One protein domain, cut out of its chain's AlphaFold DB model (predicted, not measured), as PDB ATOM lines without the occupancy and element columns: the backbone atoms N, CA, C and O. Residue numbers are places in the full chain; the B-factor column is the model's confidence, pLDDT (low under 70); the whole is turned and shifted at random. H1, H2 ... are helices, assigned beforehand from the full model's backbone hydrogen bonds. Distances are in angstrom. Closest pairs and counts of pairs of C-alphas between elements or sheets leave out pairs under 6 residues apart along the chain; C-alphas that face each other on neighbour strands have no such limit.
ATOM      1  N   HIS A  10      13.089  -7.170  -7.772       94.06
ATOM      2  CA  HIS A  10      14.508  -7.197  -7.414       94.06
ATOM      3  C   HIS A  10      14.849  -6.240  -6.263       94.06
ATOM      4  O   HIS A  10      15.778  -6.514  -5.515       94.06
ATOM      5  N   PHE A  11      14.134  -5.112  -6.119       94.94
ATOM      6  CA  PHE A  11      14.465  -4.141  -5.077       94.94
ATOM      7  C   PHE A  11      14.150  -4.685  -3.703       94.94
ATOM      8  O   PHE A  11      15.024  -4.685  -2.845       94.94
ATOM      9  N   PHE A  12      12.936  -5.198  -3.529       95.25
ATOM     10  CA  PHE A  12      12.561  -5.817  -2.277       95.25
ATOM     11  C   PHE A  12      13.516  -6.958  -1.932       95.25
ATOM     12  O   PHE A  12      14.075  -6.927  -0.848       95.25
ATOM     13  N   LYS A  13      13.813  -7.855  -2.886       95.00
ATOM     14  CA  LYS A  13      14.757  -8.961  -2.672       95.00
ATOM     15  C   LYS A  13      16.126  -8.478  -2.185       95.00
ATOM     16  O   LYS A  13      16.618  -8.945  -1.165       95.00
ATOM     17  N   ILE A  14      16.721  -7.510  -2.885       95.50
ATOM     18  CA  ILE A  14      18.015  -6.951  -2.479       95.50
ATOM     19  C   ILE A  14      17.920  -6.342  -1.076       95.50
ATOM     20  O   ILE A  14      18.800  -6.547  -0.249       95.50
ATOM     21  N   TRP A  15      16.843  -5.609  -0.794       94.81
ATOM     22  CA  TRP A  15      16.649  -4.924   0.480       94.81
ATOM     23  C   TRP A  15      16.400  -5.874   1.661       94.81
ATOM     24  O   TRP A  15      16.876  -5.605   2.763       94.81
ATOM     25  N   SER A  16      15.652  -6.961   1.452       93.62
ATOM     26  CA  SER A  16      15.228  -7.892   2.502       93.62
ATOM     27  C   SER A  16      16.186  -9.063   2.711       93.62
ATOM     28  O   SER A  16      16.291  -9.549   3.833       93.62
ATOM     29  N   GLU A  17      16.868  -9.523   1.660       95.00
ATOM     30  CA  GLU A  17      17.645 -10.771   1.680       95.00
ATOM     31  C   GLU A  17      19.136 -10.569   1.393       95.00
ATOM     32  O   GLU A  17      19.951 -11.313   1.923       95.00
ATOM     33  N   GLU A  18      19.507  -9.580   0.573       96.19
ATOM     34  CA  GLU A  18      20.878  -9.440   0.045       96.19
ATOM     35  C   GLU A  18      21.544  -8.123   0.475       96.19
ATOM     36  O   GLU A  18      22.490  -7.655  -0.159       96.19
ATOM     37  N   ARG A  19      21.038  -7.473   1.532       93.62
ATOM     38  CA  ARG A  19      21.451  -6.114   1.931       93.62
ATOM     39  C   ARG A  19      22.927  -6.030   2.333       93.62
ATOM     40  O   ARG A  19      23.514  -4.958   2.248       93.62
ATOM     41  N   ASP A  20      23.528  -7.141   2.750       96.50
ATOM     42  CA  ASP A  20      24.952  -7.280   3.075       96.50
ATOM     43  C   ASP A  20      25.873  -7.217   1.844       96.50
ATOM     44  O   ASP A  20      27.048  -6.871   1.973       96.50
ATOM     45  N   LEU A  21      25.344  -7.489   0.648       97.00
ATOM     46  CA  LEU A  21      26.083  -7.407  -0.615       97.00
ATOM     47  C   LEU A  21      26.116  -5.987  -1.205       97.00
ATOM     48  O   LEU A  21      26.777  -5.763  -2.222       97.00
ATOM     49  N   TRP A  22      25.407  -5.030  -0.597       94.62
ATOM     50  CA  TRP A  22      25.211  -3.685  -1.135       94.62
ATOM     51  C   TRP A  22      25.513  -2.599  -0.108       94.62
ATOM     52  O   TRP A  22      25.228  -2.719   1.082       94.62
ATOM     53  N   GLU A  23      26.019  -1.471  -0.597       95.06
ATOM     54  CA  GLU A  23      25.969  -0.235   0.172       95.06
ATOM     55  C   GLU A  23      24.539   0.308   0.139       95.06
ATOM     56  O   GLU A  23      23.938   0.460  -0.931       95.06
ATOM     57  N   TRP A  24      23.980   0.586   1.313       93.75
ATOM     58  CA  TRP A  24      22.594   1.004   1.445       93.75
ATOM     59  C   TRP A  24      22.472   2.253   2.307       93.75
ATOM     60  O   TRP A  24      23.253   2.489   3.227       93.75
ATOM     61  N   TYR A  25      21.433   3.026   2.014       93.56
ATOM     62  CA  TYR A  25      21.061   4.228   2.744       93.56
ATOM     63  C   TYR A  25      19.547   4.232   2.928       93.56
ATOM     64  O   TYR A  25      18.809   3.897   2.003       93.56
ATOM     65  N   GLU A  26      19.093   4.614   4.114       93.69
ATOM     66  CA  GLU A  26      17.679   4.732   4.464       93.69
ATOM     67  C   GLU A  26      17.468   6.123   5.052       93.69
ATOM     68  O   GLU A  26      18.020   6.445   6.103       93.69
ATOM     69  N   ILE A  27      16.765   6.973   4.309       94.56
ATOM     70  CA  ILE A  27      16.591   8.388   4.635       94.56
ATOM     71  C   ILE A  27      15.085   8.669   4.614       94.56
ATOM     72  O   ILE A  27      14.565   9.053   3.561       94.56
ATOM     73  N   PRO A  28      14.372   8.447   5.735       95.88
ATOM     74  CA  PRO A  28      12.977   8.846   5.853       95.88
ATOM     75  C   PRO A  28      12.837  10.363   5.701       95.88
ATOM     76  O   PRO A  28      13.796  11.128   5.870       95.88
ATOM     77  N   ALA A  29      11.635  10.812   5.363       96.56
ATOM     78  CA  ALA A  29      11.377  12.190   4.977       96.56
ATOM     79  C   ALA A  29      11.748  13.216   6.058       96.56
ATOM     80  O   ALA A  29      12.222  14.300   5.718       96.56
ATOM     81  N   GLU A  30      11.638  12.864   7.341       96.62
ATOM     82  CA  GLU A  30      12.016  13.708   8.482       96.62
ATOM     83  C   GLU A  30      13.520  14.019   8.528       96.62
ATOM     84  O   GLU A  30      13.939  15.008   9.130       96.62
ATOM     85  N   MET A  31      14.356  13.207   7.871       97.19
ATOM     86  CA  MET A  31      15.791  13.470   7.730       97.19
ATOM     87  C   MET A  31      16.111  14.429   6.575       97.19
ATOM     88  O   MET A  31      17.254  14.870   6.436       97.19
ATOM     89  N   CYS A  32      15.130  14.773   5.736       95.75
ATOM     90  CA  CYS A  32      15.294  15.722   4.645       95.75
ATOM     91  C   CYS A  32      14.813  17.118   5.084       95.75
ATOM     92  O   CYS A  32      13.611  17.372   5.085       95.75
ATOM     93  N   PRO A  33      15.709  18.095   5.336       96.62
ATOM     94  CA  PRO A  33      15.323  19.427   5.827       96.62
ATOM     95  C   PRO A  33      14.518  20.263   4.814       96.62
ATOM     96  O   PRO A  33      14.139  21.395   5.099       96.62
ATOM     97  N   ARG A  34      14.301  19.739   3.602       97.31
ATOM     98  CA  ARG A  34      13.475  20.360   2.559       97.31
ATOM     99  C   ARG A  34      12.003  19.954   2.649       97.31
ATOM    100  O   ARG A  34      11.197  20.520   1.918       97.31
ATOM    101  N   ILE A  35      11.675  18.970   3.481       97.44
ATOM    102  CA  ILE A  35      10.317  18.474   3.679       97.44
ATOM    103  C   ILE A  35       9.857  18.964   5.049       97.44
ATOM    104  O   ILE A  35      10.529  18.720   6.049       97.44
ATOM    105  N   SER A  36       8.753  19.708   5.088       98.06
ATOM    106  CA  SER A  36       8.221  20.240   6.343       98.06
ATOM    107  C   SER A  36       7.278  19.242   7.014       98.06
ATOM    108  O   SER A  36       6.680  18.385   6.359       98.06
ATOM    109  N   GLU A  37       7.118  19.374   8.327       97.69
ATOM    110  CA  GLU A  37       6.192  18.546   9.102       97.69
ATOM    111  C   GLU A  37       4.732  18.775   8.674       97.69
ATOM    112  O   GLU A  37       3.942  17.833   8.603       97.69
ATOM    113  N   GLU A  38       4.373  20.010   8.306       97.94
ATOM    114  CA  GLU A  38       3.036  20.341   7.805       97.94
ATOM    115  C   GLU A  38       2.737  19.635   6.480       97.94
ATOM    116  O   GLU A  38       1.635  19.122   6.289       97.94
ATOM    117  N   PHE A  39       3.724  19.563   5.580       97.94
ATOM    118  CA  PHE A  39       3.587  18.831   4.323       97.94
ATOM    119  C   PHE A  39       3.369  17.333   4.575       97.94
ATOM    120  O   PHE A  39       2.434  16.754   4.027       97.94
ATOM    121  N   LEU A  40       4.169  16.720   5.455       98.06
ATOM    122  CA  LEU A  40       4.014  15.302   5.809       98.06
ATOM    123  C   LEU A  40       2.665  15.007   6.466       98.06
ATOM    124  O   LEU A  40       2.073  13.959   6.216       98.06
ATOM    125  N   THR A  41       2.157  15.934   7.276       97.88
ATOM    126  CA  THR A  41       0.847  15.800   7.922       97.88
ATOM    127  C   THR A  41      -0.288  15.751   6.897       97.88
ATOM    128  O   THR A  41      -1.179  14.907   7.015       97.88
ATOM    129  N   GLU A  42      -0.254  16.611   5.874       97.69
ATOM    130  CA  GLU A  42      -1.254  16.576   4.802       97.69
ATOM    131  C   GLU A  42      -1.109  15.330   3.924       97.69
ATOM    132  O   GLU A  42      -2.107  14.651   3.677       97.69
ATOM    133  N   GLU A  43       0.116  14.970   3.533       97.88
ATOM    134  CA  GLU A  43       0.372  13.763   2.741       97.88
ATOM    135  C   GLU A  43      -0.143  12.511   3.452       97.88
ATOM    136  O   GLU A  43      -0.879  11.725   2.860       97.88
ATOM    137  N   LYS A  44       0.124  12.365   4.754       97.31
ATOM    138  CA  LYS A  44      -0.366  11.236   5.554       97.31
ATOM    139  C   LYS A  44      -1.892  11.111   5.555       97.31
ATOM    140  O   LYS A  44      -2.424  10.012   5.704       97.31
ATOM    141  N   ARG A  45      -2.615  12.224   5.407       97.12
ATOM    142  CA  ARG A  45      -4.085  12.249   5.400       97.12
ATOM    143  C   ARG A  45      -4.673  11.822   4.057       97.12
ATOM    144  O   ARG A  45      -5.771  11.267   4.037       97.12
ATOM    145  N   THR A  46      -3.997  12.115   2.949       96.00
ATOM    146  CA  THR A  46      -4.556  11.951   1.596       96.00
ATOM    147  C   THR A  46      -3.888  10.862   0.766       96.00
ATOM    148  O   THR A  46      -4.482  10.402  -0.207       96.00
ATOM    149  N   ASN A  47      -2.677  10.451   1.129       95.62
ATOM    150  CA  ASN A  47      -1.856   9.534   0.357       95.62
ATOM    151  C   ASN A  47      -1.856   8.131   0.994       95.62
ATOM    152  O   ASN A  47      -1.227   7.924   2.035       95.62
ATOM    153  N   PRO A  48      -2.519   7.130   0.387       92.50
ATOM    154  CA  PRO A  48      -2.542   5.770   0.930       92.50
ATOM    155  C   PRO A  48      -1.182   5.055   0.844       92.50
ATOM    156  O   PRO A  48      -1.011   4.008   1.466       92.50
ATOM    157  N   TRP A  49      -0.213   5.611   0.110       94.00
ATOM    158  CA  TRP A  49       1.157   5.104   0.002       94.00
ATOM    159  C   TRP A  49       2.162   5.929   0.811       94.00
ATOM    160  O   TRP A  49       3.361   5.790   0.589       94.00
ATOM    161  N   PHE A  50       1.700   6.748   1.762       96.31
ATOM    162  CA  PHE A  50       2.547   7.634   2.567       96.31
ATOM    163  C   PHE A  50       3.806   6.942   3.118       96.31
ATOM    164  O   PHE A  50       4.916   7.408   2.884       96.31
ATOM    165  N   GLU A  51       3.655   5.781   3.756       96.31
ATOM    166  CA  GLU A  51       4.784   5.027   4.324       96.31
ATOM    167  C   GLU A  51       5.779   4.547   3.248       96.31
ATOM    168  O   GLU A  51       6.995   4.532   3.447       96.31
ATOM    169  N   GLN A  52       5.277   4.182   2.066       95.31
ATOM    170  CA  GLN A  52       6.114   3.767   0.940       95.31
ATOM    171  C   GLN A  52       6.905   4.945   0.364       95.31
ATOM    172  O   GLN A  52       8.077   4.797   0.017       95.31
ATOM    173  N   GLU A  53       6.266   6.106   0.246       94.50
ATOM    174  CA  GLU A  53       6.850   7.289  -0.385       94.50
ATOM    175  C   GLU A  53       7.784   8.066   0.544       94.50
ATOM    176  O   GLU A  53       8.816   8.560   0.084       94.50
ATOM    177  N   TYR A  54       7.459   8.140   1.835       96.19
ATOM    178  CA  TYR A  54       8.151   9.001   2.796       96.19
ATOM    179  C   TYR A  54       8.944   8.242   3.865       96.19
ATOM    180  O   TYR A  54       9.888   8.809   4.410       96.19
ATOM    181  N   HIS A  55       8.642   6.966   4.129       96.44
ATOM    182  CA  HIS A  55       9.272   6.187   5.211       96.44
ATOM    183  C   HIS A  55      10.036   4.953   4.738       96.44
ATOM    184  O   HIS A  55      10.411   4.108   5.544       96.44
ATOM    185  N   CYS A  56      10.309   4.857   3.433       95.81
ATOM    186  CA  CYS A  56      11.086   3.762   2.847       95.81
ATOM    187  C   CYS A  56      10.482   2.366   3.112       95.81
ATOM    188  O   CYS A  56      11.199   1.363   3.104       95.81
ATOM    189  N   VAL A  57       9.158   2.275   3.290       95.94
ATOM    190  CA  VAL A  57       8.485   1.015   3.623       95.94
ATOM    191  C   VAL A  57       8.072   0.244   2.368       95.94
ATOM    192  O   VAL A  57       7.325   0.731   1.518       95.94
ATOM    193  N   PHE A  58       8.494  -1.017   2.269       96.00
ATOM    194  CA  PHE A  58       7.935  -1.960   1.299       96.00
ATOM    195  C   PHE A  58       6.567  -2.455   1.793       96.00
ATOM    196  O   PHE A  58       6.484  -3.328   2.654       96.00
ATOM    197  N   MET A  59       5.495  -1.873   1.254       95.50
ATOM    198  CA  MET A  59       4.105  -2.236   1.567       95.50
ATOM    199  C   MET A  59       3.681  -3.543   0.873       95.50
ATOM    200  O   MET A  59       4.408  -4.082   0.047       95.50
ATOM    201  N   GLU A  60       2.493  -4.069   1.158       95.44
ATOM    202  CA  GLU A  60       1.926  -5.138   0.320       95.44
ATOM    203  C   GLU A  60       1.592  -4.617  -1.088       95.44
ATOM    204  O   GLU A  60       1.427  -3.411  -1.304       95.44
ATOM    205  N   THR A  61       1.491  -5.513  -2.073       91.25
ATOM    206  CA  THR A  61       1.022  -5.113  -3.405       91.25
ATOM    207  C   THR A  61      -0.468  -4.776  -3.359       91.25
ATOM    208  O   THR A  61      -1.228  -5.324  -2.561       91.25
ATOM    209  N   THR A  62      -0.910  -3.859  -4.220       88.25
ATOM    210  CA  THR A  62      -2.300  -3.360  -4.234       88.25
ATOM    211  C   THR A  62      -3.346  -4.439  -4.511       88.25
ATOM    212  O   THR A  62      -4.516  -4.258  -4.196       88.25
ATOM    213  N   ASP A  63      -2.934  -5.535  -5.138       89.56
ATOM    214  CA  ASP A  63      -3.737  -6.698  -5.503       89.56
ATOM    215  C   ASP A  63      -3.568  -7.880  -4.534       89.56
ATOM    216  O   ASP A  63      -4.160  -8.938  -4.756       89.56
ATOM    217  N   SER A  64      -2.781  -7.724  -3.464       91.38
ATOM    218  CA  SER A  64      -2.513  -8.829  -2.552       91.38
ATOM    219  C   SER A  64      -3.695  -9.117  -1.631       91.38
ATOM    220  O   SER A  64      -4.226  -8.227  -0.966       91.38
TER     221      SER A  64
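What this domain is: This is residues 10 to 64 of the 89 residues of an uncharacterized protein of Methanosaeta sp. PtaU1.Bin112 (UniProt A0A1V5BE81). The model is a flat, open, U-like course of chain with few contacts: H1 stands by itself at one end, the long stretch of residues 18 to 36 makes the base, and H2 makes the other end. From H2 the chain turns back into the short H3, which lies between the two ends, and residues 55 to 64 then lead away from H3 as a tail. The printed part has 55 residues with three named helices, in the order H1, H2, H3, and no named strand; its class is all helix, though under half of the residues, 23 of 55, are in named elements. The whole is loose, with a radius of gyration of the C-alphas of 13.5 A and spans of 37 by 31 by 9 A.

How they stand to each other: H1, residues 10 to 17, touches no helix: it is apart from H2, residues 37 to 46, and from H3, residues 50 to 54. H2 and H3 are close but not clearly touching, with 2 pairs of C-alphas within 8 A. Their closest C-alphas, those of Lys 44 and Phe 50, are 5.5 A apart, and their centres are 10.7 A apart. In H1, H2 and H3 every O i to N i+4 pair is within hydrogen-bond range.

Where its parts are: H1 runs from C-alpha 10 at (14.508, -7.197, -7.414) to C-alpha 17, 10.3 A away. H2, the longest helix with 10 residues, begins at C-alpha 37 at (6.192, 18.546, 9.102) and measures 14.7 A. H3 measures 5.8 A and ends at C-alpha 54 at (8.151, 9.001, 2.796).

The domain as a whole: The two C-alphas farthest apart, those of Leu 21 and Glu 38, are 37.0 A apart. The link from H1 to H2, 19 residues, is long; that from H2 to H3, 3 residues, is tight. The printed part has no cut. Its mean pLDDT is 95.5, and no printed residue is under 70.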